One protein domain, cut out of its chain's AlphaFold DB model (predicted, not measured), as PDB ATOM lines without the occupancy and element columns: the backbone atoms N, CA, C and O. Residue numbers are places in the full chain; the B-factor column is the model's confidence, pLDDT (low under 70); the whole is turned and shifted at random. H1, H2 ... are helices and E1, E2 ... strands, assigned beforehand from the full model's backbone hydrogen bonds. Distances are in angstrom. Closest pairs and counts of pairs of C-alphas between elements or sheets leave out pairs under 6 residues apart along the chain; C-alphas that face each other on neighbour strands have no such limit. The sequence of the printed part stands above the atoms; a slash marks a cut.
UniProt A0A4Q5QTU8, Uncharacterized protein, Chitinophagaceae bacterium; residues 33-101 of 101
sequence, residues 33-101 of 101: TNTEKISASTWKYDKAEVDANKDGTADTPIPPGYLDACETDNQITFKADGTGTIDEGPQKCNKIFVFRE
ATOM      1  N   THR A  33     -47.945  27.048 -61.539       88.62
ATOM      2  CA  THR A  33     -46.643  26.393 -61.421       88.62
ATOM      3  C   THR A  33     -46.720  25.239 -60.419       88.62
ATOM      4  O   THR A  33     -47.624  25.170 -59.583       88.62
ATOM      5  N   ASN A  34     -45.769  24.308 -60.482       88.75
ATOM      6  CA  ASN A  34     -45.737  23.183 -59.543       88.75
ATOM      7  C   ASN A  34     -45.630  23.659 -58.087       88.75
ATOM      8  O   ASN A  34     -46.282  23.093 -57.214       88.75
ATOM      9  N   THR A  35     -44.898  24.749 -57.845       89.06
ATOM     10  CA  THR A  35     -44.818  25.398 -56.533       89.06
ATOM     11  C   THR A  35     -46.185  25.904 -56.083       89.06
ATOM     12  O   THR A  35     -46.625  25.573 -54.990       89.06
ATOM     13  N   GLU A  36     -46.914  26.621 -56.942       87.44
ATOM     14  CA  GLU A  36     -48.264  27.103 -56.612       87.44
ATOM     15  C   GLU A  36     -49.255  25.963 -56.352       87.44
ATOM     16  O   GLU A  36     -50.178  26.127 -55.559       87.44
ATOM     17  N   LYS A  37     -49.078  24.800 -56.992       89.75
ATOM     18  CA  LYS A  37     -49.909  23.615 -56.738       89.75
ATOM     19  C   LYS A  37     -49.615  22.990 -55.377       89.75
ATOM     20  O   LYS A  37     -50.548  22.687 -54.642       89.75
ATOM     21  N   ILE A  38     -48.339  22.801 -55.043       90.19
ATOM     22  CA  ILE A  38     -47.930  22.156 -53.787       90.19
ATOM     23  C   ILE A  38     -48.195  23.078 -52.590       90.19
ATOM     24  O   ILE A  38     -48.618  22.606 -51.536       90.19
ATOM     25  N   SER A  39     -48.020  24.391 -52.757       92.06
ATOM     26  CA  SER A  39     -48.263  25.390 -51.709       92.06
ATOM     27  C   SER A  39     -49.733  25.764 -51.508       92.06
ATOM     28  O   SER A  39     -50.040  26.559 -50.625       92.06
ATOM     29  N   ALA A  40     -50.654  25.234 -52.319       89.56
ATOM     30  CA  ALA A  40     -52.077  25.558 -52.207       89.56
ATOM     31  C   ALA A  40     -52.759  24.915 -50.988       89.56
ATOM     32  O   ALA A  40     -53.816  25.388 -50.572       89.56
ATOM     33  N   SER A  41     -52.173  23.848 -50.440       90.38
ATOM     34  CA  SER A  41     -52.800  23.019 -49.412       90.38
ATOM     35  C   SER A  41     -51.792  22.527 -48.380       90.38
ATOM     36  O   SER A  41     -50.595  22.416 -48.645       90.38
ATOM     37  N   THR A  42     -52.316  22.172 -47.211       91.56
ATOM     38  CA  THR A  42     -51.613  21.373 -46.208       91.56
ATOM     39  C   THR A  42     -51.738  19.890 -46.555       91.56
ATOM     40  O   THR A  42     -52.809  19.418 -46.946       91.56
ATOM     41  N   TRP A  43     -50.639  19.160 -46.413       90.81
ATOM     42  CA  TRP A  43     -50.500  17.753 -46.764       90.81
ATOM     43  C   TRP A  43     -50.405  16.897 -45.508       90.81
ATOM     44  O   TRP A  43     -49.844  17.327 -44.506       90.81
ATOM     45  N   LYS A  44     -50.916  15.672 -45.589       88.75
ATOM     46  CA  LYS A  44     -50.726  14.620 -44.587       88.75
ATOM     47  C   LYS A  44     -50.378  13.320 -45.297       88.75
ATOM     48  O   LYS A  44     -50.769  13.140 -46.454       88.75
ATOM     49  N   TYR A  45     -49.690  12.417 -44.613       84.50
ATOM     50  CA  TYR A  45     -49.480  11.073 -45.139       84.50
ATOM     51  C   TYR A  45     -50.824  10.340 -45.248       84.50
ATOM     52  O   TYR A  45     -51.612  10.317 -44.306       84.50
ATOM     53  N   ASP A  46     -51.097   9.762 -46.418       83.88
ATOM     54  CA  ASP A  46     -52.230   8.848 -46.608       83.88
ATOM     55  C   ASP A  46     -51.766   7.399 -46.431       83.88
ATOM     56  O   ASP A  46     -52.334   6.635 -45.653       83.88
ATOM     57  N   LYS A  47     -50.678   7.038 -47.124       84.94
ATOM     58  CA  LYS A  47     -50.055   5.713 -47.090       84.94
ATOM     59  C   LYS A  47     -48.546   5.829 -47.240       84.94
ATOM     60  O   LYS A  47     -48.048   6.780 -47.842       84.94
ATOM     61  N   ALA A  48     -47.840   4.835 -46.714       85.62
ATOM     62  CA  ALA A  48     -46.405   4.686 -46.884       85.62
ATOM     63  C   ALA A  48     -46.102   3.273 -47.385       85.62
ATOM     64  O   ALA A  48     -46.472   2.274 -46.763       85.62
ATOM     65  N   GLU A  49     -45.462   3.203 -48.543       91.44
ATOM     66  CA  GLU A  49     -45.242   1.973 -49.293       91.44
ATOM     67  C   GLU A  49     -43.818   1.995 -49.864       91.44
ATOM     68  O   GLU A  49     -43.225   3.059 -50.057       91.44
ATOM     69  N   VAL A  50     -43.245   0.816 -50.080       90.81
ATOM     70  CA  VAL A  50     -41.904   0.635 -50.630       90.81
ATOM     71  C   VAL A  50     -42.024   0.404 -52.129       90.81
ATOM     72  O   VAL A  50     -42.696  -0.533 -52.554       90.81
ATOM     73  N   ASP A  51     -41.339   1.244 -52.899       92.50
ATOM     74  CA  ASP A  51     -41.045   1.033 -54.318       92.50
ATOM     75  C   ASP A  51     -39.626   0.444 -54.423       92.50
ATOM     76  O   ASP A  51     -38.611   1.152 -54.383       92.50
ATOM     77  N   ALA A  52     -39.550  -0.885 -54.434       91.12
ATOM     78  CA  ALA A  52     -38.300  -1.630 -54.489       91.12
ATOM     79  C   ALA A  52     -37.705  -1.636 -55.904       91.12
ATOM     80  O   ALA A  52     -36.483  -1.754 -56.058       91.12
ATOM     81  N   ASN A  53     -38.552  -1.516 -56.929       93.44
ATOM     82  CA  ASN A  53     -38.160  -1.604 -58.333       93.44
ATOM     83  C   ASN A  53     -37.853  -0.224 -58.976       93.44
ATOM     84  O   ASN A  53     -37.206  -0.173 -60.027       93.44
ATOM     85  N   LYS A  54     -38.200   0.875 -58.290       91.19
ATOM     86  CA  LYS A  54     -38.028   2.289 -58.672       91.19
ATOM     87  C   LYS A  54     -38.805   2.705 -59.923       91.19
ATOM     88  O   LYS A  54     -38.352   3.596 -60.651       91.19
ATOM     89  N   ASP A  55     -39.933   2.064 -60.198       94.75
ATOM     90  CA  ASP A  55     -40.793   2.387 -61.339       94.75
ATOM     91  C   ASP A  55     -41.781   3.536 -61.049       94.75
ATOM     92  O   ASP A  55     -42.465   4.009 -61.963       94.75
ATOM     93  N   GLY A  56     -41.802   4.041 -59.810       89.56
ATOM     94  CA  GLY A  56     -42.709   5.094 -59.357       89.56
ATOM     95  C   GLY A  56     -44.052   4.569 -58.848       89.56
ATOM     96  O   GLY A  56     -44.923   5.374 -58.507       89.56
ATOM     97  N   THR A  57     -44.224   3.251 -58.784       91.44
ATOM     98  CA  THR A  57     -45.391   2.555 -58.243       91.44
ATOM     99  C   THR A  57     -45.015   1.889 -56.929       91.44
ATOM    100  O   THR A  57     -43.942   1.323 -56.762       91.44
ATOM    101  N   ALA A  58     -45.924   1.943 -55.965       89.69
ATOM    102  CA  ALA A  58     -45.761   1.214 -54.723       89.69
ATOM    103  C   ALA A  58     -45.842  -0.307 -54.950       89.69
ATOM    104  O   ALA A  58     -46.829  -0.790 -55.507       89.69
ATOM    105  N   ASP A  59     -44.852  -1.062 -54.462       91.75
ATOM    106  CA  ASP A  59     -44.856  -2.529 -54.534       91.75
ATOM    107  C   ASP A  59     -45.505  -3.144 -53.288       91.75
ATOM    108  O   ASP A  59     -46.377  -4.011 -53.371       91.75
ATOM    109  N   THR A  60     -45.045  -2.726 -52.104       91.31
ATOM    110  CA  THR A  60     -45.445  -3.341 -50.832       91.31
ATOM    111  C   THR A  60     -45.669  -2.305 -49.737       91.31
ATOM    112  O   THR A  60     -44.875  -1.374 -49.605       91.31
ATOM    113  N   PRO A  61     -46.725  -2.449 -48.915       88.50
ATOM    114  CA  PRO A  61     -46.943  -1.548 -47.796       88.50
ATOM    115  C   PRO A  61     -45.826  -1.690 -46.767       88.50
ATOM    116  O   PRO A  61     -45.328  -2.792 -46.511       88.50
ATOM    117  N   ILE A  62     -45.449  -0.569 -46.153       87.38
ATOM    118  CA  ILE A  62     -44.470  -0.583 -45.071       87.38
ATOM    119  C   ILE A  62     -45.027  -1.412 -43.892       87.38
ATOM    120  O   ILE A  62     -46.199  -1.252 -43.531       87.38
ATOM    121  N   PRO A  63     -44.218  -2.291 -43.264       83.50
ATOM    122  CA  PRO A  63     -44.655  -3.071 -42.113       83.50
ATOM    123  C   PRO A  63     -45.142  -2.197 -40.941       83.50
ATOM    124  O   PRO A  63     -44.557  -1.140 -40.676       83.50
ATOM    125  N   PRO A  64     -46.158  -2.646 -40.177       79.44
ATOM    126  CA  PRO A  64     -46.595  -1.950 -38.969       79.44
ATOM    127  C   PRO A  64     -45.434  -1.747 -37.984       79.44
ATOM    128  O   PRO A  64     -44.684  -2.684 -37.710       79.44
ATOM    129  N   GLY A  65     -45.298  -0.537 -37.437       78.75
ATOM    130  CA  GLY A  65     -44.246  -0.185 -36.472       78.75
ATOM    131  C   GLY A  65     -42.930   0.304 -37.084       78.75
ATOM    132  O   GLY A  65     -42.007   0.619 -36.342       78.75
ATOM    133  N   TYR A  66     -42.826   0.385 -38.414       84.19
ATOM    134  CA  TYR A  66     -41.701   1.063 -39.069       84.19
ATOM    135  C   TYR A  66     -41.837   2.591 -39.020       84.19
ATOM    136  O   TYR A  66     -40.842   3.298 -38.894       84.19
ATOM    137  N   LEU A  67     -43.073   3.092 -39.112       83.44
ATOM    138  CA  LEU A  67     -43.417   4.484 -38.836       83.44
ATOM    139  C   LEU A  67     -44.057   4.564 -37.455       83.44
ATOM    140  O   LEU A  67     -44.983   3.804 -37.153       83.44
ATOM    141  N   ASP A  68     -43.562   5.486 -36.634       81.56
ATOM    142  CA  ASP A  68     -44.205   5.819 -35.371       81.56
ATOM    143  C   ASP A  68     -45.537   6.531 -35.660       81.56
ATOM    144  O   ASP A  68     -45.686   7.230 -36.662       81.56
ATOM    145  N   ALA A  69     -46.534   6.365 -34.787       77.56
ATOM    146  CA  ALA A  69     -47.855   6.971 -34.997       77.56
ATOM    147  C   ALA A  69     -47.782   8.506 -35.143       77.56
ATOM    148  O   ALA A  69     -48.532   9.077 -35.930       77.56
ATOM    149  N   CYS A  70     -46.825   9.126 -34.448       77.50
ATOM    150  CA  CYS A  70     -46.510  10.553 -34.504       77.50
ATOM    151  C   CYS A  70     -45.911  11.025 -35.846       77.50
ATOM    152  O   CYS A  70     -45.814  12.215 -36.104       77.50
ATOM    153  N   GLU A  71     -45.429  10.114 -36.699       79.69
ATOM    154  CA  GLU A  71     -44.943  10.480 -38.037       79.69
ATOM    155  C   GLU A  71     -46.121  10.572 -39.019       79.69
ATOM    156  O   GLU A  71     -46.080  11.296 -40.015       79.69
ATOM    157  N   THR A  72     -47.186   9.812 -38.749       81.75
ATOM    158  CA  THR A  72     -48.328   9.654 -39.657       81.75
ATOM    159  C   THR A  72     -49.385  10.748 -39.514       81.75
ATOM    160  O   THR A  72     -50.191  10.925 -40.430       81.75
ATOM    161  N   ASP A  73     -49.384  11.502 -38.412       82.00
ATOM    162  CA  ASP A  73     -50.294  12.629 -38.162       82.00
ATOM    163  C   ASP A  73     -49.692  14.003 -38.509       82.00
ATOM    164  O   ASP A  73     -50.398  15.014 -38.447       82.00
ATOM    165  N   ASN A  74     -48.438  14.030 -38.970       86.12
ATOM    166  CA  ASN A  74     -47.751  15.233 -39.424       86.12
ATOM    167  C   ASN A  74     -48.522  15.970 -40.531       86.12
ATOM    168  O   ASN A  74     -48.851  15.414 -41.587       86.12
ATOM    169  N   GLN A  75     -48.731  17.268 -40.317       90.00
ATOM    170  CA  GLN A  75     -49.273  18.200 -41.297       90.00
ATOM    171  C   GLN A  75     -48.160  19.061 -41.896       90.00
ATOM    172  O   GLN A  75     -47.526  19.867 -41.215       90.00
ATOM    173  N   ILE A  76     -47.940  18.919 -43.199       90.50
ATOM    174  CA  ILE A  76     -46.864  19.590 -43.928       90.50
ATOM    175  C   ILE A  76     -47.460  20.711 -44.771       90.50
ATOM    176  O   ILE A  76     -48.302  20.478 -45.638       90.50
ATOM    177  N   THR A  77     -47.011  21.940 -44.547       92.50
ATOM    178  CA  THR A  77     -47.425  23.098 -45.346       92.50
ATOM    179  C   THR A  77     -46.227  23.656 -46.088       92.50
ATOM    180  O   THR A  77     -45.229  24.032 -45.475       92.50
ATOM    181  N   PHE A  78     -46.338  23.747 -47.410       92.25
ATOM    182  CA  PHE A  78     -45.335  24.376 -48.262       92.25
ATOM    183  C   PHE A  78     -45.763  25.796 -48.601       92.25
ATOM    184  O   PHE A  78     -46.937  26.053 -48.859       92.25
ATOM    185  N   LYS A  79     -44.810  26.718 -48.668       90.12
ATOM    186  CA  LYS A  79     -45.046  28.099 -49.082       90.12
ATOM    187  C   LYS A  79     -44.357  28.374 -50.412       90.12
ATOM    188  O   LYS A  79     -43.317  27.799 -50.731       90.12
ATOM    189  N   ALA A  80     -44.934  29.292 -51.182       86.94
ATOM    190  CA  ALA A  80     -44.414  29.651 -52.498       86.94
ATOM    191  C   ALA A  80     -43.055  30.377 -52.443       86.94
ATOM    192  O   ALA A  80     -42.371  30.472 -53.457       86.94
ATOM    193  N   ASP A  81     -42.657  30.858 -51.261       85.62
ATOM    194  CA  ASP A  81     -41.358  31.480 -50.991       85.62
ATOM    195  C   ASP A  81     -40.216  30.464 -50.782       85.62
ATOM    196  O   ASP A  81     -39.086  30.857 -50.503       85.62
ATOM    197  N   GLY A  82     -40.495  29.163 -50.926       83.94
ATOM    198  CA  GLY A  82     -39.516  28.091 -50.740       83.94
ATOM    199  C   GLY A  82     -39.342  27.652 -49.285       83.94
ATOM    200  O   GLY A  82     -38.491  26.808 -49.008       83.94
ATOM    201  N   THR A  83     -40.138  28.186 -48.357       90.06
ATOM    202  CA  THR A  83     -40.180  27.727 -46.964       90.06
ATOM    203  C   THR A  83     -41.345  26.764 -46.725       90.06
ATOM    204  O   THR A  83     -42.220  26.570 -47.571       90.06
ATOM    205  N   GLY A  84     -41.369  26.132 -45.555       89.19
ATOM    206  CA  GLY A  84     -42.455  25.249 -45.152       89.19
ATOM    207  C   GLY A  84     -42.480  25.037 -43.648       89.19
ATOM    208  O   GLY A  84     -41.547  25.415 -42.938       89.19
ATOM    209  N   THR A  85     -43.569  24.460 -43.160       91.19
ATOM    210  CA  THR A  85     -43.751  24.111 -41.749       91.19
ATOM    211  C   THR A  85     -44.244  22.680 -41.637       91.19
ATOM    212  O   THR A  85     -45.064  22.247 -42.448       91.19
ATOM    213  N   ILE A  86     -43.766  21.977 -40.616       88.06
ATOM    214  CA  ILE A  86     -44.265  20.663 -40.216       88.06
ATOM    215  C   ILE A  86     -44.917  20.846 -38.851       88.06
ATOM    216  O   ILE A  86     -44.281  21.349 -37.923       88.06
ATOM    217  N   ASP A  87     -46.192  20.492 -38.759       88.00
ATOM    218  CA  ASP A  87     -46.951  20.450 -37.516       88.00
ATOM    219  C   ASP A  87     -47.198  18.987 -37.144       88.00
ATOM    220  O   ASP A  87     -48.000  18.310 -37.784       88.00
ATOM    221  N   GLU A  88     -46.476  18.510 -36.130       81.56
ATOM    222  CA  GLU A  88     -46.584  17.142 -35.598       81.56
ATOM    223  C   GLU A  88     -47.782  16.953 -34.657       81.56
ATOM    224  O   GLU A  88     -47.950  15.905 -34.040       81.56
ATOM    225  N   GLY A  89     -48.598  17.990 -34.461       79.31
ATOM    226  CA  GLY A  89     -49.737  17.908 -33.567       79.31
ATOM    227  C   GLY A  89     -49.348  17.608 -32.106       79.31
ATOM    228  O   GLY A  89     -48.278  18.004 -31.620       79.31
ATOM    229  N   PRO A  90     -50.255  16.971 -31.340       75.19
ATOM    230  CA  PRO A  90     -50.048  16.708 -29.916       75.19
ATOM    231  C   PRO A  90     -49.043  15.586 -29.623       75.19
ATOM    232  O   PRO A  90     -48.412  15.605 -28.563       75.19
ATOM    233  N   GLN A  91     -48.914  14.598 -30.512       77.56
ATOM    234  CA  GLN A  91     -48.017  13.460 -30.324       77.56
ATOM    235  C   GLN A  91     -46.732  13.691 -31.114       77.56
ATOM    236  O   GLN A  91     -46.638  13.314 -32.264       77.56
ATOM    237  N   LYS A  92     -45.720  14.291 -30.486       79.38
ATOM    238  CA  LYS A  92     -44.432  14.548 -31.151       79.38
ATOM    239  C   LYS A  92     -43.541  13.306 -31.157       79.38
ATOM    240  O   LYS A  92     -43.457  12.620 -30.136       79.38
ATOM    241  N   CYS A  93     -42.782  13.089 -32.234       76.00
ATOM    242  CA  CYS A  93     -41.821  11.978 -32.338       76.00
ATOM    243  C   CYS A  93     -40.515  12.185 -31.567       76.00
ATOM    244  O   CYS A  93     -39.641  11.314 -31.532       76.00
ATOM    245  N   ASN A  94     -40.383  13.318 -30.878       71.56
ATOM    246  CA  ASN A  94     -39.283  13.544 -29.959       71.56
ATOM    247  C   ASN A  94     -39.386  12.560 -28.790       71.56
ATOM    248  O   ASN A  94     -40.108  12.793 -27.819       71.56
ATOM    249  N   LYS A  95     -38.610  11.472 -28.853       60.47
ATOM    250  CA  LYS A  95     -38.267  10.672 -27.676       60.47
ATOM    251  C   LYS A  95     -37.531  11.601 -26.720       60.47
ATOM    252  O   LYS A  95     -36.320  11.776 -26.827       60.47
ATOM    253  N   ILE A  96     -38.265  12.245 -25.815       54.97
ATOM    254  CA  ILE A  96     -37.657  12.935 -24.687       54.97
ATOM    255  C   ILE A  96     -36.862  11.856 -23.949       54.97
ATOM    256  O   ILE A  96     -37.413  10.925 -23.360       54.97
ATOM    257  N   PHE A  97     -35.538  11.929 -24.070       47.12
ATOM    258  CA  PHE A  97     -34.633  11.252 -23.163       47.12
ATOM    259  C   PHE A  97     -34.913  11.855 -21.789       47.12
ATOM    260  O   PHE A  97     -34.362  12.891 -21.421       47.12
ATOM    261  N   VAL A  98     -35.823  11.239 -21.037       48.88
ATOM    262  CA  VAL A  98     -35.876  11.453 -19.599       48.88
ATOM    263  C   VAL A  98     -34.606  10.800 -19.067       48.88
ATOM    264  O   VAL A  98     -34.530   9.574 -18.985       48.88
ATOM    265  N   PHE A  99     -33.590  11.603 -18.745       50.25
ATOM    266  CA  PHE A  99     -32.596  11.187 -17.763       50.25
ATOM    267  C   PHE A  99     -33.382  10.903 -16.483       50.25
ATOM    268  O   PHE A  99     -33.826  11.816 -15.793       50.25
ATOM    269  N   ARG A 100     -33.673   9.624 -16.247       45.66
ATOM    270  CA  ARG A 100     -34.166   9.157 -14.961       45.66
ATOM    271  C   ARG A 100     -32.949   9.185 -14.036       45.66
ATOM    272  O   ARG A 100     -32.000   8.444 -14.289       45.66
ATOM    273  N   GLU A 101     -32.963  10.092 -13.065       47.91
ATOM    274  CA  GLU A 101     -32.078  10.033 -11.893       47.91
ATOM    275  C   GLU A 101     -32.345   8.755 -11.083       47.91
ATOM    276  O   GLU A 101     -33.529   8.337 -11.002       47.91
TER     277      GLU A 101
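This is residues 33 to 101 of the 101 residues of an uncharacterized protein of Chitinophagaceae bacterium (UniProt A0A4Q5QTU8). This model has little regular structure: a small antiparallel sheet, E1 - E2 - E3, from which residues 45 to 68 loop out and back to H2, while residues 95 to 101 stick out as a tail. The 69 printed residues include H1, E1, H2, E2 and E3 in that order, a mixed class holding only 20 residues. The whole is loose, radius of gyration of the C-alphas 15.9 A, and flat, 54 by 34 by 15 A.

Start at H1, residues 34 to 38, which only grazes the sheet. E1, residues 42 to 44, is antiparallel to E2, residues 75 to 78, at 138 degrees; see N 43 and O 76, 2.8 A. E2 and E3, residues 84 to 87, form a hairpin at 171 degrees; see N 75 and O 87, 2.8 A. H2, residues 69 to 72, is not on the sheet and is too short for an O i to N i+4 pair; H1's is within hydrogen-bond range.

Find H1's start, C-alpha 34, at (-45.737, 23.183, -59.543). E2 and E3 each span 10.1 A; E3 ends at C-alpha 87, (-46.951, 20.450, -37.516).

The printed part has no cut. The E1 to H2 link is long, 24 residues. Residues 95 to 101 have pLDDT under 70.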